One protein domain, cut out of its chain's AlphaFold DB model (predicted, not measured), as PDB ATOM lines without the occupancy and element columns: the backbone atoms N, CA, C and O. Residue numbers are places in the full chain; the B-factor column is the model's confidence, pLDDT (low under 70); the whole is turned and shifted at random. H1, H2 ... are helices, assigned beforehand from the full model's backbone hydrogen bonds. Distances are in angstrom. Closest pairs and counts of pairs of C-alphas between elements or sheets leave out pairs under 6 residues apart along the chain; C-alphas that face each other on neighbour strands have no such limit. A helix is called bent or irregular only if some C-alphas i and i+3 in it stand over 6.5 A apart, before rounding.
ATOM      1  N   ILE A  18       6.001  20.566  28.599       79.69
ATOM      2  CA  ILE A  18       4.644  20.017  28.484       79.69
ATOM      3  C   ILE A  18       4.691  18.543  28.068       79.69
ATOM      4  O   ILE A  18       4.025  17.720  28.696       79.69
ATOM      5  N   ILE A  19       5.502  18.195  27.066       79.94
ATOM      6  CA  ILE A  19       5.653  16.804  26.617       79.94
ATOM      7  C   ILE A  19       6.310  15.940  27.688       79.94
ATOM      8  O   ILE A  19       5.788  14.874  27.998       79.94
ATOM      9  N   ALA A  20       7.401  16.407  28.298       79.00
ATOM     10  CA  ALA A  20       8.071  15.681  29.371       79.00
ATOM     11  C   ALA A  20       7.119  15.443  30.548       79.00
ATOM     12  O   ALA A  20       6.998  14.325  31.039       79.00
ATOM     13  N   LYS A  21       6.366  16.472  30.958       80.56
ATOM     14  CA  LYS A  21       5.360  16.343  32.015       80.56
ATOM     15  C   LYS A  21       4.275  15.332  31.650       80.56
ATOM     16  O   LYS A  21       3.924  14.512  32.491       80.56
ATOM     17  N   ASN A  22       3.758  15.382  30.423       82.88
ATOM     18  CA  ASN A  22       2.784  14.412  29.931       82.88
ATOM     19  C   ASN A  22       3.353  12.989  30.024       82.88
ATOM     20  O   ASN A  22       2.731  12.112  30.616       82.88
ATOM     21  N   PHE A  23       4.574  12.789  29.534       79.62
ATOM     22  CA  PHE A  23       5.252  11.501  29.577       79.62
ATOM     23  C   PHE A  23       5.420  10.972  31.008       79.62
ATOM     24  O   PHE A  23       5.106   9.818  31.288       79.62
ATOM     25  N   PHE A  24       5.840  11.831  31.938       78.44
ATOM     26  CA  PHE A  24       6.005  11.453  33.336       78.44
ATOM     27  C   PHE A  24       4.686  11.122  34.038       78.44
ATOM     28  O   PHE A  24       4.658  10.187  34.834       78.44
ATOM     29  N   ILE A  25       3.594  11.837  33.744       81.38
ATOM     30  CA  ILE A  25       2.265  11.531  34.304       81.38
ATOM     31  C   ILE A  25       1.845  10.119  33.909       81.38
ATOM     32  O   ILE A  25       1.493   9.307  34.764       81.38
ATOM     33  N   PHE A  26       1.895   9.826  32.612       83.12
ATOM     34  CA  PHE A  26       1.488   8.527  32.105       83.12
ATOM     35  C   PHE A  26       2.420   7.403  32.582       83.12
ATOM     36  O   PHE A  26       1.931   6.365  33.024       83.12
ATOM     37  N   GLY A  27       3.736   7.635  32.591       78.75
ATOM     38  CA  GLY A  27       4.717   6.690  33.123       78.75
ATOM     39  C   GLY A  27       4.494   6.375  34.605       78.75
ATOM     40  O   GLY A  27       4.482   5.208  34.986       78.75
ATOM     41  N   LEU A  28       4.236   7.390  35.437       81.06
ATOM     42  CA  LEU A  28       3.929   7.189  36.857       81.06
ATOM     43  C   LEU A  28       2.654   6.357  37.047       81.06
ATOM     44  O   LEU A  28       2.654   5.396  37.813       81.06
ATOM     45  N   LEU A  29       1.574   6.711  36.347       82.31
ATOM     46  CA  LEU A  29       0.300   5.988  36.424       82.31
ATOM     47  C   LEU A  29       0.437   4.534  35.969       82.31
ATOM     48  O   LEU A  29      -0.202   3.649  36.534       82.31
ATOM     49  N   TRP A  30       1.277   4.284  34.968       79.75
ATOM     50  CA  TRP A  30       1.570   2.941  34.491       79.75
ATOM     51  C   TRP A  30       2.314   2.109  35.528       79.75
ATOM     52  O   TRP A  30       1.910   0.984  35.805       79.75
ATOM     53  N   ILE A  31       3.349   2.666  36.160       73.31
ATOM     54  CA  ILE A  31       4.095   1.982  37.226       73.31
ATOM     55  C   ILE A  31       3.185   1.682  38.406       73.31
ATOM     56  O   ILE A  31       3.242   0.585  38.941       73.31
ATOM     57  N   LEU A  32       2.335   2.628  38.805       76.25
ATOM     58  CA  LEU A  32       1.366   2.390  39.871       76.25
ATOM     59  C   LEU A  32       0.422   1.243  39.498       76.25
ATOM     60  O   LEU A  32       0.169   0.373  40.329       76.25
ATOM     61  N   SER A  33      -0.023   1.182  38.241       75.38
ATOM     62  CA  SER A  33      -0.826   0.062  37.747       75.38
ATOM     63  C   SER A  33      -0.059  -1.264  37.760       75.38
ATOM     64  O   SER A  33      -0.607  -2.283  38.170       75.38
ATOM     65  N   LEU A  34       1.218  -1.259  37.365       70.12
ATOM     66  CA  LEU A  34       2.088  -2.438  37.385       70.12
ATOM     67  C   LEU A  34       2.458  -2.882  38.806       70.12
ATOM     68  O   LEU A  34       2.616  -4.071  39.062       70.12
ATOM     69  N   PHE A  35       2.597  -1.949  39.743       68.31
ATOM     70  CA  PHE A  35       2.857  -2.254  41.144       68.31
ATOM     71  C   PHE A  35       1.633  -2.912  41.776       68.31
ATOM     72  O   PHE A  35       1.759  -3.941  42.433       68.31
ATOM     73  N   LEU A  36       0.440  -2.376  41.498       64.19
ATOM     74  CA  LEU A  36      -0.817  -3.023  41.867       64.19
ATOM     75  C   LEU A  36      -0.932  -4.409  41.216       64.19
ATOM     76  O   LEU A  36      -1.340  -5.348  41.887       64.19
ATOM     77  N   TYR A  37      -0.500  -4.563  39.960       63.62
ATOM     78  CA  TYR A  37      -0.422  -5.855  39.271       63.62
ATOM     79  C   TYR A  37       0.527  -6.849  39.959       63.62
ATOM     80  O   TYR A  37       0.147  -7.997  40.153       63.62
ATOM     81  N   GLY A  38       1.721  -6.424  40.384       56.69
ATOM     82  CA  GLY A  38       2.717  -7.289  41.035       56.69
ATOM     83  C   GLY A  38       2.269  -7.880  42.377       56.69
ATOM     84  O   GLY A  38       2.821  -8.886  42.816       56.69
ATOM     85  N   VAL A  39       1.248  -7.296  43.010       54.44
ATOM     86  CA  VAL A  39       0.603  -7.847  44.213       54.44
ATOM     87  C   VAL A  39      -0.342  -9.011  43.868       54.44
ATOM     88  O   VAL A  39      -0.548  -9.902  44.690       54.44
ATOM     89  N   PHE A  40      -0.889  -9.054  42.649       52.75
ATOM     90  CA  PHE A  40      -1.781 -10.114  42.180       52.75
ATOM     91  C   PHE A  40      -0.996 -11.163  41.376       52.75
ATOM     92  O   PHE A  40      -0.829 -11.059  40.164       52.75
ATOM     93  N   TYR A  41      -0.518 -12.206  42.058       52.06
ATOM     94  CA  TYR A  41       0.162 -13.351  41.441       52.06
ATOM     95  C   TYR A  41      -0.778 -14.103  40.489       52.06
ATOM     96  O   TYR A  41      -1.696 -14.772  40.960       52.06
ATOM     97  N   TYR A  42      -0.551 -14.047  39.172       55.59
ATOM     98  CA  TYR A  42      -1.301 -14.894  38.238       55.59
ATOM     99  C   TYR A  42      -0.473 -15.338  37.026       55.59
ATOM    100  O   TYR A  42      -0.397 -14.638  36.020       55.59
ATOM    101  N   ASP A  43       0.000 -16.587  37.062       60.28
ATOM    102  CA  ASP A  43       0.452 -17.376  35.895       60.28
ATOM    103  C   ASP A  43      -0.725 -17.845  35.005       60.28
ATOM    104  O   ASP A  43      -0.696 -18.895  34.364       60.28
ATOM    105  N   SER A  44      -1.813 -17.075  34.971       70.25
ATOM    106  CA  SER A  44      -3.079 -17.439  34.334       70.25
ATOM    107  C   SER A  44      -3.489 -16.420  33.273       70.25
ATOM    108  O   SER A  44      -3.155 -15.236  33.356       70.25
ATOM    109  N   TYR A  45      -4.296 -16.860  32.305       70.25
ATOM    110  CA  TYR A  45      -4.929 -16.004  31.296       70.25
ATOM    111  C   TYR A  45      -5.813 -14.891  31.892       70.25
ATOM    112  O   TYR A  45      -6.118 -13.925  31.198       70.25
ATOM    113  N   TYR A  46      -6.170 -14.957  33.183       74.38
ATOM    114  CA  TYR A  46      -6.816 -13.843  33.895       74.38
ATOM    115  C   TYR A  46      -5.997 -12.542  33.879       74.38
ATOM    116  O   TYR A  46      -6.575 -11.458  33.982       74.38
ATOM    117  N   SER A  47      -4.679 -12.625  33.670       76.94
ATOM    118  CA  SER A  47      -3.808 -11.461  33.462       76.94
ATOM    119  C   SER A  47      -4.276 -10.556  32.309       76.94
ATOM    120  O   SER A  47      -4.075  -9.345  32.393       76.94
ATOM    121  N   ILE A  48      -5.000 -11.079  31.303       81.44
ATOM    122  CA  ILE A  48      -5.610 -10.287  30.211       81.44
ATOM    123  C   ILE A  48      -6.471  -9.148  30.770       81.44
ATOM    124  O   ILE A  48      -6.288  -7.982  30.407       81.44
ATOM    125  N   PHE A  49      -7.400  -9.472  31.676       82.00
ATOM    126  CA  PHE A  49      -8.326  -8.491  32.243       82.00
ATOM    127  C   PHE A  49      -7.588  -7.436  33.056       82.00
ATOM    128  O   PHE A  49      -7.928  -6.257  32.982       82.00
ATOM    129  N   ILE A  50      -6.544  -7.840  33.780       79.12
ATOM    130  CA  ILE A  50      -5.761  -6.911  34.589       79.12
ATOM    131  C   ILE A  50      -4.976  -5.945  33.694       79.12
ATOM    132  O   ILE A  50      -4.996  -4.739  33.948       79.12
ATOM    133  N   TYR A  51      -4.356  -6.430  32.611       78.88
ATOM    134  CA  TYR A  51      -3.695  -5.567  31.623       78.88
ATOM    135  C   TYR A  51      -4.677  -4.600  30.961       78.88
ATOM    136  O   TYR A  51      -4.366  -3.421  30.815       78.88
ATOM    137  N   LEU A  52      -5.881  -5.062  30.612       82.81
ATOM    138  CA  LEU A  52      -6.911  -4.197  30.041       82.81
ATOM    139  C   LEU A  52      -7.327  -3.097  31.012       82.81
ATOM    140  O   LEU A  52      -7.258  -1.921  30.660       82.81
ATOM    141  N   ILE A  53      -7.711  -3.464  32.237       83.69
ATOM    142  CA  ILE A  53      -8.080  -2.503  33.283       83.69
ATOM    143  C   ILE A  53      -6.939  -1.505  33.504       83.69
ATOM    144  O   ILE A  53      -7.193  -0.304  33.561       83.69
ATOM    145  N   SER A  54      -5.691  -1.981  33.536       83.12
ATOM    146  CA  SER A  54      -4.501  -1.135  33.662       83.12
ATOM    147  C   SER A  54      -4.386  -0.129  32.518       83.12
ATOM    148  O   SER A  54      -4.287   1.069  32.773       83.12
ATOM    149  N   PHE A  55      -4.468  -0.572  31.256       84.62
ATOM    150  CA  PHE A  55      -4.389   0.327  30.099       84.62
ATOM    151  C   PHE A  55      -5.470   1.410  30.146       84.62
ATOM    152  O   PHE A  55      -5.167   2.597  29.993       84.62
ATOM    153  N   TYR A  56      -6.722   1.024  30.401       86.50
ATOM    154  CA  TYR A  56      -7.826   1.980  30.452       86.50
ATOM    155  C   TYR A  56      -7.714   2.939  31.628       86.50
ATOM    156  O   TYR A  56      -7.905   4.138  31.425       86.50
ATOM    157  N   ALA A  57      -7.383   2.451  32.825       85.50
ATOM    158  CA  ALA A  57      -7.248   3.275  34.021       85.50
ATOM    159  C   ALA A  57      -6.076   4.254  33.888       85.50
ATOM    160  O   ALA A  57      -6.258   5.458  34.076       85.50
ATOM    161  N   THR A  58      -4.896   3.776  33.482       87.75
ATOM    162  CA  THR A  58      -3.739   4.637  33.211       87.75
ATOM    163  C   THR A  58      -4.095   5.702  32.181       87.75
ATOM    164  O   THR A  58      -3.814   6.883  32.400       87.75
ATOM    165  N   TYR A  59      -4.761   5.319  31.085       88.62
ATOM    166  CA  TYR A  59      -5.127   6.291  30.065       88.62
ATOM    167  C   TYR A  59      -6.212   7.269  30.535       88.62
ATOM    168  O   TYR A  59      -6.121   8.456  30.235       88.62
ATOM    169  N   PHE A  60      -7.189   6.811  31.324       88.62
ATOM    170  CA  PHE A  60      -8.238   7.641  31.921       88.62
ATOM    171  C   PHE A  60      -7.636   8.775  32.749       88.62
ATOM    172  O   PHE A  60      -7.831   9.954  32.451       88.62
ATOM    173  N   PHE A  61      -6.862   8.414  33.774       85.44
ATOM    174  CA  PHE A  61      -6.287   9.377  34.704       85.44
ATOM    175  C   PHE A  61      -5.263  10.275  34.008       85.44
ATOM    176  O   PHE A  61      -5.280  11.488  34.213       85.44
ATOM    177  N   GLY A  62      -4.430   9.717  33.122       87.38
ATOM    178  CA  GLY A  62      -3.466  10.498  32.350       87.38
ATOM    179  C   GLY A  62      -4.154  11.524  31.454       87.38
ATOM    180  O   GLY A  62      -3.788  12.698  31.453       87.38
ATOM    181  N   TYR A  63      -5.223  11.124  30.760       88.06
ATOM    182  CA  TYR A  63      -6.013  12.020  29.921       88.06
ATOM    183  C   TYR A  63      -6.680  13.138  30.731       88.06
ATOM    184  O   TYR A  63      -6.623  14.302  30.328       88.06
ATOM    185  N   LEU A  64      -7.274  12.820  31.887       84.56
ATOM    186  CA  LEU A  64      -7.911  13.812  32.756       84.56
ATOM    187  C   LEU A  64      -6.925  14.852  33.302       84.56
ATOM    188  O   LEU A  64      -7.270  16.030  33.377       84.56
ATOM    189  N   ILE A  65      -5.703  14.439  33.649       82.69
ATOM    190  CA  ILE A  65      -4.654  15.346  34.138       82.69
ATOM    191  C   ILE A  65      -4.076  16.182  32.983       82.69
ATOM    192  O   ILE A  65      -3.813  17.375  33.159       82.69
ATOM    193  N   SER A  66      -3.897  15.594  31.797       83.31
ATOM    194  CA  SER A  66      -3.290  16.271  30.644       83.31
ATOM    195  C   SER A  66      -4.241  17.214  29.905       83.31
ATOM    196  O   SER A  66      -3.801  18.255  29.415       83.31
ATOM    197  N   LYS A  67      -5.545  16.915  29.844       84.25
ATOM    198  CA  LYS A  67      -6.538  17.745  29.137       84.25
ATOM    199  C   LYS A  67      -6.559  19.219  29.582       84.25
ATOM    200  O   LYS A  67      -6.479  20.054  28.683       84.25
ATOM    201  N   PRO A  68      -6.574  19.596  30.877       77.25
ATOM    202  CA  PRO A  68      -6.498  21.010  31.270       77.25
ATOM    203  C   PRO A  68      -5.141  21.648  30.935       77.25
ATOM    204  O   PRO A  68      -5.088  22.803  30.534       77.25
ATOM    205  N   ILE A  69      -4.038  20.893  31.023       78.69
ATOM    206  CA  ILE A  69      -2.690  21.398  30.699       78.69
ATOM    207  C   ILE A  69      -2.597  21.820  29.231       78.69
ATOM    208  O   ILE A  69      -1.918  22.796  28.925       78.69
ATOM    209  N   VAL A  70      -3.244  21.064  28.344       80.94
ATOM    210  CA  VAL A  70      -3.211  21.285  26.896       80.94
ATOM    211  C   VAL A  70      -4.297  22.269  26.441       80.94
ATOM    212  O   VAL A  70      -4.070  23.012  25.490       80.94
ATOM    213  N   ALA A  71      -5.458  22.293  27.105       76.88
ATOM    214  CA  ALA A  71      -6.569  23.183  26.763       76.88
ATOM    215  C   ALA A  71      -6.261  24.672  27.013       76.88
ATOM    216  O   ALA A  71      -6.768  25.513  26.278       76.88
ATOM    217  N   ASP A  72      -5.412  24.982  27.997       73.94
ATOM    218  CA  ASP A  72      -5.054  26.358  28.377       73.94
ATOM    219  C   ASP A  72      -3.844  26.927  27.599       73.94
ATOM    220  O   ASP A  72      -3.299  27.970  27.968       73.94
ATOM    221  N   LEU A  73      -3.366  26.247  26.549       79.94
ATOM    222  CA  LEU A  73      -2.214  26.695  25.753       79.94
ATOM    223  C   LEU A  73      -2.623  27.667  24.643       79.94
ATOM    224  O   LEU A  73      -3.652  27.487  23.991       79.94
ATOM    225  N   ASP A  74      -1.763  28.648  24.353       82.94
ATOM    226  CA  ASP A  74      -1.895  29.455  23.141       82.94
ATOM    227  C   ASP A  74      -1.685  28.618  21.874       82.94
ATOM    228  O   ASP A  74      -1.045  27.563  21.883       82.94
ATOM    229  N   SER A  75      -2.212  29.111  20.753       81.75
ATOM    230  CA  SER A  75      -2.181  28.409  19.468       81.75
ATOM    231  C   SER A  75      -0.763  28.100  18.978       81.75
ATOM    232  O   SER A  75      -0.549  27.047  18.372       81.75
ATOM    233  N   ASN A  76       0.212  28.970  19.258       85.56
ATOM    234  CA  ASN A  76       1.592  28.791  18.824       85.56
ATOM    235  C   ASN A  76       2.291  27.699  19.645       85.56
ATOM    236  O   ASN A  76       2.799  26.731  19.075       85.56
ATOM    237  N   THR A  77       2.230  27.784  20.976       83.62
ATOM    238  CA  THR A  77       2.748  26.750  21.885       83.62
ATOM    239  C   THR A  77       2.070  25.407  21.626       83.62
ATOM    240  O   THR A  77       2.733  24.370  21.583       83.62
ATOM    241  N   LEU A  78       0.759  25.401  21.372       85.25
ATOM    242  CA  LEU A  78       0.028  24.187  21.036       85.25
ATOM    243  C   LEU A  78       0.533  23.545  19.736       85.25
ATOM    244  O   LEU A  78       0.706  22.326  19.680       85.25
ATOM    245  N   ASN A  79       0.782  24.335  18.691       85.75
ATOM    246  CA  ASN A  79       1.333  23.822  17.436       85.75
ATOM    247  C   ASN A  79       2.738  23.242  17.630       85.75
ATOM    248  O   ASN A  79       3.027  22.165  17.107       85.75
ATOM    249  N   GLN A  80       3.575  23.894  18.439       86.19
ATOM    250  CA  GLN A  80       4.896  23.380  18.798       86.19
ATOM    251  C   GLN A  80       4.806  22.057  19.571       86.19
ATOM    252  O   GLN A  80       5.531  21.121  19.248       86.19
ATOM    253  N   VAL A  81       3.883  21.935  20.534       87.00
ATOM    254  CA  VAL A  81       3.639  20.676  21.265       87.00
ATOM    255  C   VAL A  81       3.190  19.567  20.312       87.00
ATOM    256  O   VAL A  81       3.719  18.463  20.380       87.00
ATOM    257  N   LYS A  82       2.267  19.845  19.380       88.12
ATOM    258  CA  LYS A  82       1.828  18.856  18.378       88.12
ATOM    259  C   LYS A  82       2.988  18.383  17.504       88.12
ATOM    260  O   LYS A  82       3.152  17.183  17.307       88.12
ATOM    261  N   PHE A  83       3.785  19.315  16.988       87.75
ATOM    262  CA  PHE A  83       4.919  18.993  16.126       87.75
ATOM    263  C   PHE A  83       5.972  18.172  16.870       87.75
ATOM    264  O   PHE A  83       6.436  17.147  16.378       87.75
ATOM    265  N   LEU A  84       6.287  18.570  18.100       87.50
ATOM    266  CA  LEU A  84       7.263  17.881  18.926       87.50
ATOM    267  C   LEU A  84       6.773  16.477  19.337       87.50
ATOM    268  O   LEU A  84       7.560  15.535  19.310       87.50
ATOM    269  N   SER A  85       5.473  16.292  19.603       87.31
ATOM    270  CA  SER A  85       4.863  14.963  19.782       87.31
ATOM    271  C   SER A  85       5.071  14.064  18.559       87.31
ATOM    272  O   SER A  85       5.409  12.895  18.717       87.31
ATOM    273  N   LEU A  86       4.917  14.592  17.341       88.00
ATOM    274  CA  LEU A  86       5.149  13.825  16.108       88.00
ATOM    275  C   LEU A  86       6.627  13.482  15.898       88.00
ATOM    276  O   LEU A  86       6.937  12.376  15.448       88.00
ATOM    277  N   ILE A  87       7.540  14.392  16.252       85.94
ATOM    278  CA  ILE A  87       8.981  14.113  16.229       85.94
ATOM    279  C   ILE A  87       9.298  12.955  17.174       85.94
ATOM    280  O   ILE A  87       9.896  11.976  16.741       85.94
ATOM    281  N   PHE A  88       8.865  13.023  18.436       83.31
ATOM    282  CA  PHE A  88       9.119  11.954  19.405       83.31
ATOM    283  C   PHE A  88       8.495  10.626  18.986       83.31
ATOM    284  O   PHE A  88       9.122   9.581  19.135       83.31
ATOM    285  N   PHE A  89       7.295  10.671  18.414       84.75
ATOM    286  CA  PHE A  89       6.636   9.502  17.852       84.75
ATOM    287  C   PHE A  89       7.460   8.852  16.732       84.75
ATOM    288  O   PHE A  89       7.671   7.643  16.732       84.75
ATOM    289  N   THR A  90       7.986   9.657  15.810       81.81
ATOM    290  CA  THR A  90       8.830   9.170  14.710       81.81
ATOM    291  C   THR A  90      10.156   8.625  15.234       81.81
ATOM    292  O   THR A  90      10.565   7.528  14.865       81.81
ATOM    293  N   LEU A  91      10.813   9.358  16.140       79.00
ATOM    294  CA  LEU A  91      12.069   8.936  16.760       79.00
ATOM    295  C   LEU A  91      11.912   7.610  17.499       79.00
ATOM    296  O   LEU A  91      12.792   6.764  17.394       79.00
ATOM    297  N   TYR A  92      10.793   7.398  18.193       76.62
ATOM    298  CA  TYR A  92      10.499   6.131  18.855       76.62
ATOM    299  C   TYR A  92      10.546   4.958  17.869       76.62
ATOM    300  O   TYR A  92      11.313   4.016  18.060       76.62
ATOM    301  N   TYR A  93       9.809   5.060  16.762       72.00
ATOM    302  CA  TYR A  93       9.740   4.000  15.758       72.00
ATOM    303  C   TYR A  93      11.000   3.851  14.894       72.00
ATOM    304  O   TYR A  93      11.168   2.814  14.263       72.00
ATOM    305  N   VAL A  94      11.906   4.833  14.873       70.62
ATOM    306  CA  VAL A  94      13.203   4.723  14.178       70.62
ATOM    307  C   VAL A  94      14.295   4.175  15.102       70.62
ATOM    308  O   VAL A  94      15.048   3.282  14.718       70.62
ATOM    309  N   ILE A  95      14.387   4.688  16.331       67.44
ATOM    310  CA  ILE A  95      15.472   4.374  17.270       67.44
ATOM    311  C   ILE A  95      15.277   2.994  17.899       67.44
ATOM    312  O   ILE A  95      16.251   2.258  18.061       67.44
ATOM    313  N   VAL A  96      14.043   2.628  18.263       62.66
ATOM    314  CA  VAL A  96      13.782   1.367  18.973       62.66
ATOM    315  C   VAL A  96      14.157   0.147  18.123       62.66
ATOM    316  O   VAL A  96      14.919  -0.682  18.626       62.66
ATOM    317  N   PRO A  97      13.754   0.039  16.839       60.38
ATOM    318  CA  PRO A  97      14.197  -1.065  15.988       60.38
ATOM    319  C   PRO A  97      15.711  -1.066  15.759       60.38
ATOM    320  O   PRO A  97      16.331  -2.123  15.821       60.38
ATOM    321  N   LEU A  98      16.326   0.107  15.560       61.09
ATOM    322  CA  LEU A  98      17.774   0.223  15.355       61.09
ATOM    323  C   LEU A  98      18.561  -0.310  16.565       61.09
ATOM    324  O   LEU A  98      19.524  -1.056  16.401       61.09
ATOM    325  N   ARG A  99      18.116   0.010  17.790       56.59
ATOM    326  CA  ARG A  99      18.709  -0.519  19.030       56.59
ATOM    327  C   ARG A  99      18.560  -2.040  19.120       56.59
ATOM    328  O   ARG A  99      19.462  -2.690  19.632       56.59
ATOM    329  N   CYS A 100      17.455  -2.603  18.624       56.25
ATOM    330  CA  CYS A 100      17.235  -4.051  18.620       56.25
ATOM    331  C   CYS A 100      18.165  -4.817  17.679       56.25
ATOM    332  O   CYS A 100      18.518  -5.948  17.987       56.25
ATOM    333  N   PHE A 101      18.574  -4.214  16.563       58.06
ATOM    334  CA  PHE A 101      19.528  -4.837  15.643       58.06
ATOM    335  C   PHE A 101      20.988  -4.683  16.086       58.06
ATOM    336  O   PHE A 101      21.806  -5.538  15.769       58.06
ATOM    337  N   LEU A 102      21.327  -3.598  16.792       55.28
ATOM    338  CA  LEU A 102      22.714  -3.277  17.158       55.28
ATOM    339  C   LEU A 102      23.180  -3.887  18.487       55.28
ATOM    340  O   LEU A 102      24.382  -4.016  18.701       55.28
ATOM    341  N   VAL A 103      22.260  -4.222  19.390       54.91
ATOM    342  CA  VAL A 103      22.577  -4.783  20.708       54.91
ATOM    343  C   VAL A 103      21.936  -6.161  20.773       54.91
ATOM    344  O   VAL A 103      20.715  -6.234  20.738       54.91
ATOM    345  N   GLU A 104      22.720  -7.242  20.844       48.75
ATOM    346  CA  GLU A 104      22.193  -8.606  21.025       48.75
ATOM    347  C   GLU A 104      21.307  -8.656  22.283       48.75
ATOM    348  O   GLU A 104      21.773  -8.436  23.401       48.75
ATOM    349  N   ILE A 105      20.001  -8.875  22.106       53.62
ATOM    350  CA  ILE A 105      19.019  -8.787  23.195       53.62
ATOM    351  C   ILE A 105      18.762 -10.172  23.791       53.62
ATOM    352  O   ILE A 105      18.358 -11.095  23.087       53.62
ATOM    353  N   HIS A 106      18.907 -10.289  25.113       53.47
ATOM    354  CA  HIS A 106      18.505 -11.472  25.875       53.47
ATOM    355  C   HIS A 106      16.979 -11.576  26.061       53.47
ATOM    356  O   HIS A 106      16.294 -10.590  26.342       53.47
ATOM    357  N   ASP A 107      16.461 -12.810  25.995       52.25
ATOM    358  CA  ASP A 107      15.032 -13.170  25.989       52.25
ATOM    359  C   ASP A 107      14.164 -12.604  27.130       52.25
ATOM    360  O   ASP A 107      12.941 -12.517  27.001       52.25
ATOM    361  N   GLY A 108      14.765 -12.199  28.252       48.19
ATOM    362  CA  GLY A 108      14.045 -11.684  29.421       48.19
ATOM    363  C   GLY A 108      13.405 -10.302  29.232       48.19
ATOM    364  O   GLY A 108      12.484  -9.951  29.967       48.19
ATOM    365  N   LEU A 109      13.854  -9.519  28.245       48.66
ATOM    366  CA  LEU A 109      13.473  -8.107  28.081       48.66
ATOM    367  C   LEU A 109      12.304  -7.880  27.106       48.66
ATOM    368  O   LEU A 109      11.801  -6.758  26.994       48.66
ATOM    369  N   TYR A 110      11.835  -8.932  26.426       50.88
ATOM    370  CA  TYR A 110      10.795  -8.820  25.400       50.88
ATOM    371  C   TYR A 110       9.454  -8.334  25.955       50.88
ATOM    372  O   TYR A 110       8.861  -7.419  25.389       50.88
ATOM    373  N   GLY A 111       8.998  -8.862  27.095       49.03
ATOM    374  CA  GLY A 111       7.695  -8.499  27.672       49.03
ATOM    375  C   GLY A 111       7.586  -7.046  28.133       49.03
ATOM    376  O   GLY A 111       6.554  -6.403  27.951       49.03
ATOM    377  N   PHE A 112       8.672  -6.495  28.668       48.53
ATOM    378  CA  PHE A 112       8.696  -5.116  29.149       48.53
ATOM    379  C   PHE A 112       8.776  -4.105  27.994       48.53
ATOM    380  O   PHE A 112       8.087  -3.083  28.016       48.53
ATOM    381  N   ARG A 113       9.540  -4.421  26.934       55.62
ATOM    382  CA  ARG A 113       9.571  -3.615  25.700       55.62
ATOM    383  C   ARG A 113       8.272  -3.692  24.912       55.62
ATOM    384  O   ARG A 113       7.862  -2.678  24.367       55.62
ATOM    385  N   LEU A 114       7.598  -4.838  24.920       55.44
ATOM    386  CA  LEU A 114       6.274  -5.023  24.333       55.44
ATOM    387  C   LEU A 114       5.219  -4.123  24.976       55.44
ATOM    388  O   LEU A 114       4.534  -3.379  24.280       55.44
ATOM    389  N   GLY A 115       5.129  -4.131  26.309       54.50
ATOM    390  CA  GLY A 115       4.176  -3.287  27.032       54.50
ATOM    391  C   GLY A 115       4.383  -1.790  26.771       54.50
ATOM    392  O   GLY A 115       3.413  -1.057  26.610       54.50
ATOM    393  N   PHE A 116       5.635  -1.334  26.667       56.91
ATOM    394  CA  PHE A 116       5.942   0.057  26.315       56.91
ATOM    395  C   PHE A 116       5.755   0.361  24.821       56.91
ATOM    396  O   PHE A 116       5.253   1.438  24.508       56.91
ATOM    397  N   GLY A 117       6.070  -0.598  23.945       61.06
ATOM    398  CA  GLY A 117       5.757  -0.643  22.508       61.06
ATOM    399  C   GLY A 117       4.364  -0.151  22.191       61.06
ATOM    400  O   GLY A 117       4.153   0.837  21.490       61.06
ATOM    401  N   PHE A 118       3.397  -0.790  22.839       66.88
ATOM    402  CA  PHE A 118       1.996  -0.533  22.563       66.88
ATOM    403  C   PHE A 118       1.471   0.755  23.172       66.88
ATOM    404  O   PHE A 118       0.564   1.353  22.611       66.88
ATOM    405  N   VAL A 119       2.005   1.195  24.309       72.75
ATOM    406  CA  VAL A 119       1.399   2.280  25.090       72.75
ATOM    407  C   VAL A 119       2.039   3.641  24.806       72.75
ATOM    408  O   VAL A 119       1.355   4.670  24.792       72.75
ATOM    409  N   PHE A 120       3.342   3.653  24.533       76.25
ATOM    410  CA  PHE A 120       4.119   4.856  24.251       76.25
ATOM    411  C   PHE A 120       3.555   5.700  23.086       76.25
ATOM    412  O   PHE A 120       3.478   6.927  23.236       76.25
ATOM    413  N   PRO A 121       3.094   5.101  21.965       80.81
ATOM    414  CA  PRO A 121       2.348   5.782  20.905       80.81
ATOM    415  C   PRO A 121       1.187   6.627  21.421       80.81
ATOM    416  O   PRO A 121       1.073   7.811  21.095       80.81
ATOM    417  N   PHE A 122       0.348   6.028  22.267       84.00
ATOM    418  CA  PHE A 122      -0.850   6.676  22.776       84.00
ATOM    419  C   PHE A 122      -0.492   7.826  23.708       84.00
ATOM    420  O   PHE A 122      -1.066   8.902  23.579       84.00
ATOM    421  N   TRP A 123       0.493   7.641  24.589       86.25
ATOM    422  CA  TRP A 123       0.943   8.685  25.512       86.25
ATOM    423  C   TRP A 123       1.547   9.886  24.794       86.25
ATOM    424  O   TRP A 123       1.204  11.032  25.094       86.25
ATOM    425  N   THR A 124       2.431   9.622  23.832       84.38
ATOM    426  CA  THR A 124       3.138  10.654  23.064       84.38
ATOM    427  C   THR A 124       2.172  11.499  22.236       84.38
ATOM    428  O   THR A 124       2.342  12.718  22.133       84.38
ATOM    429  N   LEU A 125       1.125  10.871  21.691       88.38
ATOM    430  CA  LEU A 125       0.125  11.525  20.850       88.38
ATOM    431  C   LEU A 125      -1.096  12.048  21.627       88.38
ATOM    432  O   LEU A 125      -1.910  12.768  21.043       88.38
ATOM    433  N   THR A 126      -1.195  11.813  22.942       89.44
ATOM    434  CA  THR A 126      -2.255  12.370  23.808       89.44
ATOM    435  C   THR A 126      -2.519  13.869  23.581       89.44
ATOM    436  O   THR A 126      -3.688  14.237  23.429       89.44
ATOM    437  N   PRO A 127      -1.508  14.764  23.486       87.62
ATOM    438  CA  PRO A 127      -1.757  16.188  23.233       87.62
ATOM    439  C   PRO A 127      -2.491  16.450  21.907       87.62
ATOM    440  O   PRO A 127      -3.340  17.342  21.811       87.62
ATOM    441  N   ILE A 128      -2.214  15.641  20.882       88.31
ATOM    442  CA  ILE A 128      -2.891  15.706  19.583       88.31
ATOM    443  C   ILE A 128      -4.323  15.184  19.714       88.31
ATOM    444  O   ILE A 128      -5.246  15.801  19.186       88.31
ATOM    445  N   PHE A 129      -4.539  14.100  20.462       88.69
ATOM    446  CA  PHE A 129      -5.871  13.531  20.683       88.69
ATOM    447  C   PHE A 129      -6.808  14.454  21.461       88.69
ATOM    448  O   PHE A 129      -8.009  14.464  21.179       88.69
ATOM    449  N   ILE A 130      -6.277  15.243  22.395       85.12
ATOM    450  CA  ILE A 130      -7.047  16.253  23.133       85.12
ATOM    451  C   ILE A 130      -7.483  17.390  22.198       85.12
ATOM    452  O   ILE A 130      -8.619  17.853  22.269       85.12
ATOM    453  N   THR A 131      -6.591  17.839  21.312       79.75
ATOM    454  CA  THR A 131      -6.772  19.095  20.564       79.75
ATOM    455  C   THR A 131      -7.349  18.934  19.167       79.75
ATOM    456  O   THR A 131      -7.969  19.860  18.650       79.75
ATOM    457  N   ASN A 132      -7.160  17.781  18.530       73.12
ATOM    458  CA  ASN A 132      -7.607  17.537  17.168       73.12
ATOM    459  C   ASN A 132      -8.839  16.626  17.158       73.12
ATOM    460  O   ASN A 132      -8.760  15.412  16.970       73.12
ATOM    461  N   GLN A 133     -10.005  17.225  17.409       62.16
ATOM    462  CA  GLN A 133     -11.256  16.479  17.561       62.16
ATOM    463  C   GLN A 133     -11.753  15.857  16.248       62.16
ATOM    464  O   GLN A 133     -12.339  14.775  16.275       62.16
ATOM    465  N   LYS A 134     -11.485  16.502  15.104       64.56
ATOM    466  CA  LYS A 134     -11.996  16.079  13.788       64.56
ATOM    467  C   LYS A 134     -11.042  15.165  13.023       64.56
ATOM    468  O   LYS A 134     -11.502  14.285  12.299       64.56
ATOM    469  N   ASN A 135      -9.728  15.348  13.168       69.62
ATOM    470  CA  ASN A 135      -8.770  14.548  12.415       69.62
ATOM    471  C   ASN A 135      -8.547  13.185  13.082       69.62
ATOM    472  O   ASN A 135      -7.833  13.070  14.080       69.62
ATOM    473  N   LYS A 136      -9.151  12.146  12.501       82.25
ATOM    474  CA  LYS A 136      -9.015  10.763  12.971       82.25
ATOM    475  C   LYS A 136      -7.737  10.073  12.479       82.25
ATOM    476  O   LYS A 136      -7.444   8.981  12.950       82.25
ATOM    477  N   PHE A 137      -6.969  10.695  11.578       85.94
ATOM    478  CA  PHE A 137      -5.773  10.094  10.978       85.94
ATOM    479  C   PHE A 137      -4.792   9.571  12.030       85.94
ATOM    480  O   PHE A 137      -4.441   8.400  12.004       85.94
ATOM    481  N   TYR A 138      -4.419  10.404  13.006       83.75
ATOM    482  CA  TYR A 138      -3.461  10.019  14.050       83.75
ATOM    483  C   TYR A 138      -3.975   8.896  14.954       83.75
ATOM    484  O   TYR A 138      -3.190   8.086  15.432       83.75
ATOM    485  N   ILE A 139      -5.292   8.831  15.168       84.38
ATOM    486  CA  ILE A 139      -5.914   7.756  15.943       84.38
ATOM    487  C   ILE A 139      -5.764   6.445  15.169       84.38
ATOM    488  O   ILE A 139      -5.239   5.478  15.706       84.38
ATOM    489  N   TYR A 140      -6.160   6.423  13.894       84.81
ATOM    490  CA  TYR A 140      -6.043   5.223  13.063       84.81
ATOM    491  C   TYR A 140      -4.592   4.808  12.821       84.81
ATOM    492  O   TYR A 140      -4.307   3.615  12.810       84.81
ATOM    493  N   LEU A 141      -3.673   5.766  12.694       84.88
ATOM    494  CA  LEU A 141      -2.242   5.495  12.588       84.88
ATOM    495  C   LEU A 141      -1.716   4.781  13.843       84.88
ATOM    496  O   LEU A 141      -1.008   3.789  13.713       84.88
ATOM    497  N   CYS A 142      -2.112   5.222  15.044       82.56
ATOM    498  CA  CYS A 142      -1.796   4.522  16.295       82.56
ATOM    499  C   CYS A 142      -2.347   3.098  16.332       82.56
ATOM    500  O   CYS A 142      -1.632   2.179  16.719       82.56
ATOM    501  N   VAL A 143      -3.609   2.912  15.934       84.06
ATOM    502  CA  VAL A 143      -4.235   1.581  15.910       84.06
ATOM    503  C   VAL A 143      -3.504   0.658  14.936       84.06
ATOM    504  O   VAL A 143      -3.183  -0.472  15.293       84.06
ATOM    505  N   LEU A 144      -3.195   1.153  13.733       85.50
ATOM    506  CA  LEU A 144      -2.466   0.405  12.714       85.50
ATOM    507  C   LEU A 144      -1.074  -0.001  13.206       85.50
ATOM    508  O   LEU A 144      -0.706  -1.165  13.088       85.50
ATOM    509  N   LEU A 145      -0.312   0.936  13.772       82.88
ATOM    510  CA  LEU A 145       1.038   0.660  14.260       82.88
ATOM    511  C   LEU A 145       1.031  -0.305  15.444       82.88
ATOM    512  O   LEU A 145       1.840  -1.224  15.457       82.88
ATOM    513  N   CYS A 146       0.074  -0.180  16.367       82.06
ATOM    514  CA  CYS A 146      -0.098  -1.146  17.451       82.06
ATOM    515  C   CYS A 146      -0.376  -2.560  16.908       82.06
ATOM    516  O   CYS A 146       0.269  -3.520  17.320       82.06
ATOM    517  N   ALA A 147      -1.275  -2.699  15.926       82.12
ATOM    518  CA  ALA A 147      -1.560  -3.994  15.308       82.12
ATOM    519  C   ALA A 147      -0.335  -4.583  14.583       82.12
ATOM    520  O   ALA A 147      -0.028  -5.764  14.749       82.12
ATOM    521  N   LEU A 148       0.387  -3.761  13.812       81.62
ATOM    522  CA  LEU A 148       1.622  -4.172  13.138       81.62
ATOM    523  C   LEU A 148       2.699  -4.597  14.134       81.62
ATOM    524  O   LEU A 148       3.409  -5.566  13.887       81.62
ATOM    525  N   GLU A 149       2.796  -3.910  15.265       78.75
ATOM    526  CA  GLU A 149       3.754  -4.215  16.315       78.75
ATOM    527  C   GLU A 149       3.420  -5.543  17.016       78.75
ATOM    528  O   GLU A 149       4.320  -6.359  17.216       78.75
ATOM    529  N   VAL A 150       2.138  -5.847  17.274       79.38
ATOM    530  CA  VAL A 150       1.716  -7.171  17.783       79.38
ATOM    531  C   VAL A 150       2.148  -8.270  16.813       79.38
ATOM    532  O   VAL A 150       2.758  -9.258  17.223       79.38
ATOM    533  N   ILE A 151       1.870  -8.088  15.518       81.00
ATOM    534  CA  ILE A 151       2.232  -9.057  14.474       81.00
ATOM    535  C   ILE A 151       3.752  -9.228  14.403       81.00
ATOM    536  O   ILE A 151       4.241 -10.360  14.408       81.00
ATOM    537  N   PHE A 152       4.495  -8.119  14.362       79.38
ATOM    538  CA  PHE A 152       5.953  -8.112  14.303       79.38
ATOM    539  C   PHE A 152       6.551  -8.929  15.443       79.38
ATOM    540  O   PHE A 152       7.374  -9.805  15.199       79.38
ATOM    541  N   TRP A 153       6.103  -8.699  16.674       76.19
ATOM    542  CA  TRP A 153       6.660  -9.377  17.835       76.19
ATOM    543  C   TRP A 153       6.317 -10.864  17.901       76.19
ATOM    544  O   TRP A 153       7.181 -11.664  18.261       76.19
ATOM    545  N   ILE A 154       5.106 -11.263  17.501       76.81
ATOM    546  CA  ILE A 154       4.746 -12.685  17.384       76.81
ATOM    547  C   ILE A 154       5.658 -13.379  16.361       76.81
ATOM    548  O   ILE A 154       6.190 -14.458  16.634       76.81
ATOM    549  N   LEU A 155       5.864 -12.760  15.194       78.75
ATOM    550  CA  LEU A 155       6.736 -13.298  14.146       78.75
ATOM    551  C   LEU A 155       8.198 -13.340  14.594       78.75
ATOM    552  O   LEU A 155       8.861 -14.357  14.401       78.75
ATOM    553  N   PHE A 156       8.675 -12.275  15.233       75.94
ATOM    554  CA  PHE A 156      10.031 -12.168  15.747       75.94
ATOM    555  C   PHE A 156      10.323 -13.264  16.779       75.94
ATOM    556  O   PHE A 156      11.288 -14.005  16.614       75.94
ATOM    557  N   SER A 157       9.457 -13.448  17.785       72.62
ATOM    558  CA  SER A 157       9.628 -14.515  18.783       72.62
ATOM    559  C   SER A 157       9.584 -15.913  18.164       72.62
ATOM    560  O   SER A 157      10.285 -16.815  18.616       72.62
ATOM    561  N   LYS A 158       8.781 -16.108  17.111       77.12
ATOM    562  CA  LYS A 158       8.740 -17.379  16.380       77.12
ATOM    563  C   LYS A 158      10.034 -17.634  15.604       77.12
ATOM    564  O   LYS A 158      10.515 -18.762  15.605       77.12
ATOM    565  N   MET A 159      10.591 -16.610  14.955       73.56
ATOM    566  CA  MET A 159      11.851 -16.710  14.207       73.56
ATOM    567  C   MET A 159      13.065 -16.886  15.122       73.56
ATOM    568  O   MET A 159      13.987 -17.606  14.755       73.56
ATOM    569  N   SER A 160      13.058 -16.289  16.317       68.81
ATOM    570  CA  SER A 160      14.151 -16.421  17.287       68.81
ATOM    571  C   SER A 160      14.160 -17.757  18.043       68.81
ATOM    572  O   SER A 160      15.047 -17.988  18.858       68.81
ATOM    573  N   GLY A 161      13.177 -18.636  17.812       70.38
ATOM    574  CA  GLY A 161      13.025 -19.895  18.553       70.38
ATOM    575  C   GLY A 161      12.561 -19.711  20.002       70.38
ATOM    576  O   GLY A 161      12.490 -20.681  20.755       70.38
ATOM    577  N   SER A 162      12.217 -18.483  20.399       71.81
ATOM    578  CA  SER A 162      11.805 -18.157  21.759       71.81
ATOM    579  C   SER A 162      10.392 -18.663  22.038       71.81
ATOM    580  O   SER A 162       9.442 -18.360  21.317       71.81
ATOM    581  N   GLU A 163      10.203 -19.378  23.149       77.12
ATOM    582  CA  GLU A 163       8.866 -19.782  23.608       77.12
ATOM    583  C   GLU A 163       8.097 -18.645  24.289       77.12
ATOM    584  O   GLU A 163       6.993 -18.850  24.796       77.12
ATOM    585  N   PHE A 164       8.662 -17.433  24.302       73.69
ATOM    586  CA  PHE A 164       8.067 -16.274  24.942       73.69
ATOM    587  C   PHE A 164       6.612 -16.068  24.513       73.69
ATOM    588  O   PHE A 164       5.766 -15.939  25.389       73.69
ATOM    589  N   TYR A 165       6.291 -16.140  23.216       75.06
ATOM    590  CA  TYR A 165       4.931 -15.935  22.682       75.06
ATOM    591  C   TYR A 165       3.892 -16.977  23.138       75.06
ATOM    592  O   TYR A 165       2.698 -16.764  22.947       75.06
ATOM    593  N   LYS A 166       4.328 -18.102  23.722       77.94
ATOM    594  CA  LYS A 166       3.444 -19.145  24.263       77.94
ATOM    595  C   LYS A 166       3.100 -18.922  25.738       77.94
ATOM    596  O   LYS A 166       2.189 -19.563  26.254       77.94
ATOM    597  N   ARG A 167       3.845 -18.061  26.442       76.88
ATOM    598  CA  ARG A 167       3.656 -17.830  27.880       76.88
ATOM    599  C   ARG A 167       2.330 -17.098  28.135       76.88
ATOM    600  O   ARG A 167       2.048 -16.129  27.436       76.88
ATOM    601  N   PRO A 168       1.555 -17.456  29.174       77.62
ATOM    602  CA  PRO A 168       0.297 -16.771  29.488       77.62
ATOM    603  C   PRO A 168       0.447 -15.248  29.606       77.62
ATOM    604  O   PRO A 168      -0.382 -14.505  29.089       77.62
ATOM    605  N   LEU A 169       1.552 -14.784  30.200       75.25
ATOM    606  CA  LEU A 169       1.873 -13.364  30.338       75.25
ATOM    607  C   LEU A 169       2.013 -12.648  28.984       75.25
ATOM    608  O   LEU A 169       1.509 -11.541  28.813       75.25
ATOM    609  N   SER A 170       2.703 -13.256  28.017       76.31
ATOM    610  CA  SER A 170       2.917 -12.637  26.705       76.31
ATOM    611  C   SER A 170       1.634 -12.619  25.888       76.31
ATOM    612  O   SER A 170       1.297 -11.585  25.317       76.31
ATOM    613  N   VAL A 171       0.874 -13.717  25.913       80.88
ATOM    614  CA  VAL A 171      -0.453 -13.789  25.299       80.88
ATOM    615  C   VAL A 171      -1.357 -12.717  25.896       80.88
ATOM    616  O   VAL A 171      -2.026 -12.005  25.149       80.88
ATOM    617  N   ALA A 172      -1.326 -12.541  27.218       79.50
ATOM    618  CA  ALA A 172      -2.097 -11.506  27.882       79.50
ATOM    619  C   ALA A 172      -1.725 -10.103  27.407       79.50
ATOM    620  O   ALA A 172      -2.612  -9.328  27.066       79.50
ATOM    621  N   MET A 173      -0.432  -9.795  27.297       78.75
ATOM    622  CA  MET A 173       0.016  -8.510  26.762       78.75
ATOM    623  C   MET A 173      -0.460  -8.290  25.323       78.75
ATOM    624  O   MET A 173      -1.075  -7.265  25.045       78.75
ATOM    625  N   PHE A 174      -0.250  -9.253  24.420       82.69
ATOM    626  CA  PHE A 174      -0.652  -9.120  23.017       82.69
ATOM    627  C   PHE A 174      -2.159  -8.922  22.852       82.69
ATOM    628  O   PHE A 174      -2.599  -8.012  22.146       82.69
ATOM    629  N   VAL A 175      -2.954  -9.764  23.517       84.56
ATOM    630  CA  VAL A 175      -4.415  -9.721  23.434       84.56
ATOM    631  C   VAL A 175      -4.940  -8.417  24.028       84.56
ATOM    632  O   VAL A 175      -5.752  -7.743  23.394       84.56
ATOM    633  N   SER A 176      -4.452  -8.011  25.200       82.50
ATOM    634  CA  SER A 176      -4.902  -6.781  25.853       82.50
ATOM    635  C   SER A 176      -4.515  -5.530  25.068       82.50
ATOM    636  O   SER A 176      -5.334  -4.619  24.955       82.50
ATOM    637  N   SER A 177      -3.319  -5.484  24.476       82.06
ATOM    638  CA  SER A 177      -2.891  -4.371  23.625       82.06
ATOM    639  C   SER A 177      -3.719  -4.267  22.346       82.06
ATOM    640  O   SER A 177      -4.126  -3.165  21.977       82.06
ATOM    641  N   LEU A 178      -4.035  -5.399  21.706       84.81
ATOM    642  CA  LEU A 178      -4.883  -5.421  20.517       84.81
ATOM    643  C   LEU A 178      -6.310  -4.968  20.841       84.81
ATOM    644  O   LEU A 178      -6.850  -4.100  20.157       84.81
ATOM    645  N   ILE A 179      -6.905  -5.519  21.904       87.06
ATOM    646  CA  ILE A 179      -8.247  -5.133  22.350       87.06
ATOM    647  C   ILE A 179      -8.267  -3.638  22.662       87.06
ATOM    648  O   ILE A 179      -9.113  -2.938  22.114       87.06
ATOM    649  N   PHE A 180      -7.322  -3.142  23.470       85.25
ATOM    650  CA  PHE A 180      -7.229  -1.721  23.799       85.25
ATOM    651  C   PHE A 180      -7.103  -0.855  22.544       85.25
ATOM    652  O   PHE A 180      -7.836   0.116  22.416       85.25
ATOM    653  N   ALA A 181      -6.230  -1.198  21.594       85.19
ATOM    654  CA  ALA A 181      -6.061  -0.411  20.375       85.19
ATOM    655  C   ALA A 181      -7.340  -0.357  19.526       85.19
ATOM    656  O   ALA A 181      -7.699   0.707  19.027       85.19
ATOM    657  N   LEU A 182      -8.051  -1.476  19.382       85.00
ATOM    658  CA  LEU A 182      -9.277  -1.540  18.582       85.00
ATOM    659  C   LEU A 182     -10.436  -0.760  19.211       85.00
ATOM    660  O   LEU A 182     -11.225  -0.135  18.502       85.00
ATOM    661  N   THR A 183     -10.539  -0.764  20.537       87.88
ATOM    662  CA  THR A 183     -11.589  -0.053  21.279       87.88
ATOM    663  C   THR A 183     -11.208   1.390  21.617       87.88
ATOM    664  O   THR A 183     -12.089   2.206  21.910       87.88
ATOM    665  N   PHE A 184      -9.921   1.738  21.546       86.38
ATOM    666  CA  PHE A 184      -9.393   3.056  21.884       86.38
ATOM    667  C   PHE A 184     -10.112   4.213  21.179       86.38
ATOM    668  O   PHE A 184     -10.413   5.193  21.857       86.38
ATOM    669  N   PRO A 185     -10.447   4.158  19.872       87.31
ATOM    670  CA  PRO A 185     -11.154   5.256  19.218       87.31
ATOM    671  C   PRO A 185     -12.509   5.563  19.866       87.31
ATOM    672  O   PRO A 185     -12.866   6.732  20.029       87.31
ATOM    673  N   TRP A 186     -13.251   4.523  20.257       85.44
ATOM    674  CA  TRP A 186     -14.537   4.682  20.931       85.44
ATOM    675  C   TRP A 186     -14.347   5.193  22.358       85.44
ATOM    676  O   TRP A 186     -14.986   6.166  22.760       85.44
ATOM    677  N   TYR A 187     -13.390   4.611  23.080       87.38
ATOM    678  CA  TYR A 187     -13.020   5.051  24.420       87.38
ATOM    679  C   TYR A 187     -12.581   6.524  24.458       87.38
ATOM    680  O   TYR A 187     -13.010   7.291  25.317       87.38
ATOM    681  N   LEU A 188     -11.786   6.958  23.479       87.69
ATOM    682  CA  LEU A 188     -11.361   8.345  23.330       87.69
ATOM    683  C   LEU A 188     -12.541   9.274  23.012       87.69
ATOM    684  O   LEU A 188     -12.566  10.401  23.506       87.69
ATOM    685  N   SER A 189     -13.510   8.828  22.206       84.62
ATOM    686  CA  SER A 189     -14.743   9.590  21.955       84.62
ATOM    687  C   SER A 189     -15.497   9.849  23.257       84.62
ATOM    688  O   SER A 189     -15.807  10.997  23.564       84.62
ATOM    689  N   TRP A 190     -15.684   8.807  24.067       86.81
ATOM    690  CA  TRP A 190     -16.312   8.921  25.382       86.81
ATOM    691  C   TRP A 190     -15.522   9.847  26.325       86.81
ATOM    692  O   TRP A 190     -16.086  10.762  26.920       86.81
ATOM    693  N   LEU A 191     -14.192   9.712  26.395       85.44
ATOM    694  CA  LEU A 191     -13.325  10.598  27.189       85.44
ATOM    695  C   LEU A 191     -13.427  12.080  26.789       85.44
ATOM    696  O   LEU A 191     -13.224  12.982  27.612       85.44
ATOM    697  N   ARG A 192     -13.694  12.364  25.512       82.69
ATOM    698  CA  ARG A 192     -13.851  13.738  25.016       82.69
ATOM    699  C   ARG A 192     -15.132  14.385  25.530       82.69
ATOM    700  O   ARG A 192     -15.066  15.568  25.863       82.69
ATOM    701  N   GLU A 193     -16.215  13.621  25.655       82.00
ATOM    702  CA  GLU A 193     -17.523  14.071  26.158       82.00
ATOM    703  C   GLU A 193     -17.507  14.419  27.653       82.00
ATOM    704  O   GLU A 193     -18.340  15.194  28.120       82.00
ATOM    705  N   ILE A 194     -16.530  13.909  28.410       78.50
ATOM    706  CA  ILE A 194     -16.396  14.216  29.835       78.50
ATOM    707  C   ILE A 194     -16.091  15.708  30.036       78.50
ATOM    708  O   ILE A 194     -15.033  16.219  29.630       78.50
ATOM    709  N   ASP A 195     -16.994  16.390  30.743       68.19
ATOM    710  CA  ASP A 195     -16.779  17.750  31.225       68.19
ATOM    711  C   ASP A 195     -15.856  17.756  32.453       68.19
ATOM    712  O   ASP A 195     -16.254  17.550  33.601       68.19
ATOM    713  N   ILE A 196     -14.581  18.022  32.201       65.44
ATOM    714  CA  ILE A 196     -13.525  18.023  33.215       65.44
ATOM    715  C   ILE A 196     -13.715  19.124  34.259       65.44
ATOM    716  O   ILE A 196     -13.309  18.929  35.409       65.44
ATOM    717  N   LYS A 197     -14.367  20.245  33.913       60.41
ATOM    718  CA  LYS A 197     -14.607  21.337  34.870       60.41
ATOM    719  C   LYS A 197     -15.511  20.886  36.017       60.41
ATOM    720  O   LYS A 197     -15.334  21.343  37.141       60.41
ATOM    721  N   LYS A 198     -16.417  19.944  35.750       56.53
ATOM    722  CA  LYS A 198     -17.335  19.375  36.743       56.53
ATOM    723  C   LYS A 198     -16.702  18.267  37.596       56.53
ATOM    724  O   LYS A 198     -17.072  18.124  38.756       56.53
ATOM    725  N   TRP A 199     -15.751  17.506  37.047       50.41
ATOM    726  CA  TRP A 199     -15.243  16.273  37.672       50.41
ATOM    727  C   TRP A 199     -13.821  16.361  38.251       50.41
ATOM    728  O   TRP A 199     -13.547  15.752  39.279       50.41
ATOM    729  N   VAL A 200     -12.899  17.102  37.626       50.34
ATOM    730  CA  VAL A 200     -11.457  17.075  37.977       50.34
ATOM    731  C   VAL A 200     -11.019  18.331  38.724       50.34
ATOM    732  O   VAL A 200     -10.156  18.261  39.604       50.34
ATOM    733  N   LEU A 201     -11.632  19.475  38.405       48.31
ATOM    734  CA  LEU A 201     -11.340  20.758  39.050       48.31
ATOM    735  C   LEU A 201     -11.474  20.706  40.590       48.31
ATOM    736  O   LEU A 201     -10.586  21.234  41.260       48.31
ATOM    737  N   PRO A 202     -12.486  20.024  41.175       47.69
ATOM    738  CA  PRO A 202     -12.623  19.938  42.631       47.69
ATOM    739  C   PRO A 202     -11.565  19.059  43.319       47.69
ATOM    740  O   PRO A 202     -11.226  19.326  44.469       47.69
ATOM    741  N   CYS A 203     -11.049  18.022  42.642       43.16
ATOM    742  CA  CYS A 203     -10.194  16.997  43.260       43.16
ATOM    743  C   CYS A 203      -8.686  17.219  43.068       43.16
ATOM    744  O   CYS A 203      -7.922  16.876  43.963       43.16
ATOM    745  N   PHE A 204      -8.240  17.783  41.938       43.81
ATOM    746  CA  PHE A 204      -6.802  17.943  41.638       43.81
ATOM    747  C   PHE A 204      -6.323  19.399  41.591       43.81
ATOM    748  O   PHE A 204      -5.122  19.650  41.700       43.81
ATOM    749  N   PHE A 205      -7.241  20.351  41.407       47.75
ATOM    750  CA  PHE A 205      -6.925  21.751  41.113       47.75
ATOM    751  C   PHE A 205      -7.652  22.751  42.022       47.75
ATOM    752  O   PHE A 205      -7.758  23.923  41.664       47.75
ATOM    753  N   LYS A 206      -8.087  22.348  43.228       45.62
ATOM    754  CA  LYS A 206      -8.202  23.347  44.299       45.62
ATOM    755  C   LYS A 206      -6.816  23.967  44.471       45.62
ATOM    756  O   LYS A 206      -5.824  23.252  44.584       45.62
ATOM    757  N   GLU A 207      -6.773  25.288  44.393       46.25
ATOM    758  CA  GLU A 207      -5.618  26.174  44.215       46.25
ATOM    759  C   GLU A 207      -4.528  26.128  45.301       46.25
ATOM    760  O   GLU A 207      -3.736  27.062  45.426       46.25
ATOM    761  N   ASP A 208      -4.398  25.040  46.055       47.75
ATOM    762  CA  ASP A 208      -3.251  24.843  46.925       47.75
ATOM    763  C   ASP A 208      -2.012  24.591  46.059       47.75
ATOM    764  O   ASP A 208      -1.640  23.463  45.716       47.75
ATOM    765  N   ARG A 209      -1.336  25.699  45.710       55.19
ATOM    766  CA  ARG A 209      -0.050  25.768  44.989       55.19
ATOM    767  C   ARG A 209       0.979  24.768  45.515       55.19
ATOM    768  O   ARG A 209       1.905  24.428  44.782       55.19
ATOM    769  N   PHE A 210       0.844  24.331  46.763       55.16
ATOM    770  CA  PHE A 210       1.717  23.373  47.418       55.16
ATOM    771  C   PHE A 210       1.474  21.928  46.963       55.16
ATOM    772  O   PHE A 210       2.411  21.288  46.494       55.16
ATOM    773  N   ILE A 211       0.229  21.437  46.994       53.75
ATOM    774  CA  ILE A 211      -0.103  20.055  46.603       53.75
ATOM    775  C   ILE A 211       0.173  19.849  45.112       53.75
ATOM    776  O   ILE A 211       0.829  18.884  44.728       53.75
ATOM    777  N   SER A 212      -0.223  20.804  44.264       53.12
ATOM    778  CA  SER A 212       0.051  20.729  42.822       53.12
ATOM    779  C   SER A 212       1.555  20.745  42.508       53.12
ATOM    780  O   SER A 212       2.017  20.017  41.624       53.12
ATOM    781  N   LYS A 213       2.351  21.524  43.262       60.50
ATOM    782  CA  LYS A 213       3.816  21.484  43.158       60.50
ATOM    783  C   LYS A 213       4.353  20.128  43.596       60.50
ATOM    784  O   LYS A 213       5.104  19.543  42.827       60.50
ATOM    785  N   ILE A 214       3.960  19.615  44.761       60.78
ATOM    786  CA  ILE A 214       4.423  18.314  45.265       60.78
ATOM    787  C   ILE A 214       4.099  17.205  44.273       60.78
ATOM    788  O   ILE A 214       5.001  16.479  43.885       60.78
ATOM    789  N   VAL A 215       2.861  17.118  43.786       57.88
ATOM    790  CA  VAL A 215       2.473  16.107  42.792       57.88
ATOM    791  C   VAL A 215       3.311  16.249  41.523       57.88
ATOM    792  O   VAL A 215       3.785  15.249  40.992       57.88
ATOM    793  N   SER A 216       3.576  17.473  41.059       56.94
ATOM    794  CA  SER A 216       4.455  17.699  39.907       56.94
ATOM    795  C   SER A 216       5.897  17.254  40.171       56.94
ATOM    796  O   SER A 216       6.498  16.646  39.293       56.94
ATOM    797  N   TRP A 217       6.455  17.543  41.348       57.78
ATOM    798  CA  TRP A 217       7.811  17.140  41.735       57.78
ATOM    799  C   TRP A 217       7.925  15.630  41.925       57.78
ATOM    800  O   TRP A 217       8.883  15.038  41.448       57.78
ATOM    801  N   VAL A 218       6.926  14.999  42.540       64.69
ATOM    802  CA  VAL A 218       6.828  13.542  42.690       64.69
ATOM    803  C   VAL A 218       6.719  12.881  41.319       64.69
ATOM    804  O   VAL A 218       7.430  11.921  41.051       64.69
ATOM    805  N   THR A 219       5.911  13.434  40.414       61.41
ATOM    806  CA  THR A 219       5.756  12.907  39.052       61.41
ATOM    807  C   THR A 219       7.043  13.042  38.241       61.41
ATOM    808  O   THR A 219       7.443  12.091  37.580       61.41
ATOM    809  N   ILE A 220       7.732  14.185  38.320       61.56
ATOM    810  CA  ILE A 220       9.022  14.384  37.642       61.56
ATOM    811  C   ILE A 220      10.108  13.510  38.275       61.56
ATOM    812  O   ILE A 220      10.874  12.892  37.548       61.56
ATOM    813  N   GLY A 221      10.178  13.431  39.605       60.75
ATOM    814  CA  GLY A 221      11.191  12.668  40.332       60.75
ATOM    815  C   GLY A 221      11.043  11.164  40.123       60.75
ATOM    816  O   GLY A 221      11.979  10.516  39.662       60.75
ATOM    817  N   LEU A 222       9.854  10.613  40.380       56.81
ATOM    818  CA  LEU A 222       9.567   9.193  40.153       56.81
ATOM    819  C   LEU A 222       9.570   8.846  38.667       56.81
ATOM    820  O   LEU A 222      10.076   7.795  38.292       56.81
ATOM    821  N   GLY A 223       9.067   9.733  37.810       46.69
ATOM    822  CA  GLY A 223       9.097   9.535  36.368       46.69
ATOM    823  C   GLY A 223      10.514   9.590  35.782       46.69
ATOM    824  O   GLY A 223      10.833   8.814  34.885       46.69
ATOM    825  N   SER A 224      11.395  10.458  36.289       52.31
ATOM    826  CA  SER A 224      12.808  10.503  35.871       52.31
ATOM    827  C   SER A 224      13.575   9.312  36.427       52.31
ATOM    828  O   SER A 224      14.364   8.715  35.706       52.31
TER     829      SER A 224
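What this domain is: This is residues 18 to 224 of the 234 residues of an uncharacterized protein of Acinetobacter baumannii (UniProt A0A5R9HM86). A bundle of helices is built round H4, which runs through the middle with H1, H2, H3, H5 and the first arm of the bent H7 packed on it. The second arm of H7 leads to one end, where short H8 and H9 turn the chain towards H10, which packs across H1; the last part of H3, residues 97 to 102, sticks out with residues 103 to 106. The printed part has 207 residues with ten named helices, H1 to H10 in that order, no named strand, and the class is all helix. It is compact, with a radius of gyration of the C-alphas of 17.8 A, and spans 55 by 36 by 32 A, only just elongated.

How they stand to each other: Start at residue 18: H1, residues 18 to 39, and H2, residues 47 to 71, form a helical hairpin, running opposite ways at a shallow tilt of 25 degrees, and they touch closest at the C-alphas of Leu 29 and Thr 58, 5.3 A apart. H2 is only just irregular, with C-alphas 65 and 68 at 6.6 A, and has a kink of 34 degrees near residue 65. Next comes H3, residues 75 to 102, which touches H1 with residues 81 to 85 alone, closest at the C-alphas of Ile 19 and Val 81, 6.9 A. Then look at H4, residues 107 to 131, the hub, touching five helices; it is irregular, with C-alphas 124 and 127 at 7.4 A, and has a kink of 37 degrees near residue 125. H3 and H4 are a hairpin at a shallow tilt of 16 degrees, closest at the C-alphas of Ser 85 and Thr 124, 5.7 A. H4 and H5, residues 137 to 159, are another, at 5 degrees, closest at the C-alphas of Phe 118 and Cys 146, 5.6 A. H6, residues 163 to 166, touches H5, with the C-alphas of Ile 154 and Tyr 165 at 6.2 A. H7, residues 168 to 193, was assigned as one helix by its hydrogen bonds but is bent, with C-alphas 182 and 185 at 7.1 A, and its arms H7a and H7b stand at a steep tilt of 59 degrees. H7a touches H2, closest at the C-alphas of Ile 48 and Ala 172, 4.4 A, and H5, closest at those of Val 143 and Ala 181, 5.2 A. H1, H2, H4, H5 and H7a form a bundle, a group of helices gathered together. H7b is close to but not clearly touching H2, and so is H8, residues 196 to 199; H9, residues 201 to 204, and H2 are near each other. H10, residues 209 to 224, touches H1 about perpendicular, at 73 degrees, with the C-alphas of Phe 24 and Gly 223 at 4.7 A. Every O i to N i+4 pair is within hydrogen-bond range in H1, H5, H7a, H7b and H10, against 19 of 21 in H2, 22 of 24 in H3 and 14 of 21 in H4; H6, H8 and H9 are too short for such a pair.

Where its parts are: Find C-alpha 18 at (4.644, 20.017, 28.484), where H1 begins; it runs 32.3 A. H2 measures 35.4 A, H3 40.4 A, H4 39.3 A and H5 32.2 A. H3 starts at C-alpha 75, (-2.181, 28.409, 19.468). H7a, residues 168 to 182, measures 21.0 A and H7b, residues 185 to 193, 12.9 A. H10 covers 21.9 A, ending at C-alpha 224, (12.808, 10.503, 35.871).

The domain as a whole: The two C-alphas farthest apart are those of Gly 161 and Glu 207, at 55.9 A. The printed part has no cut and no long link; H1 to H2 is short and the others are tight. The mean pLDDT of the printed part is 73.3, with 67 residues under 70, among them residues 95 to 118 and 195 to 224.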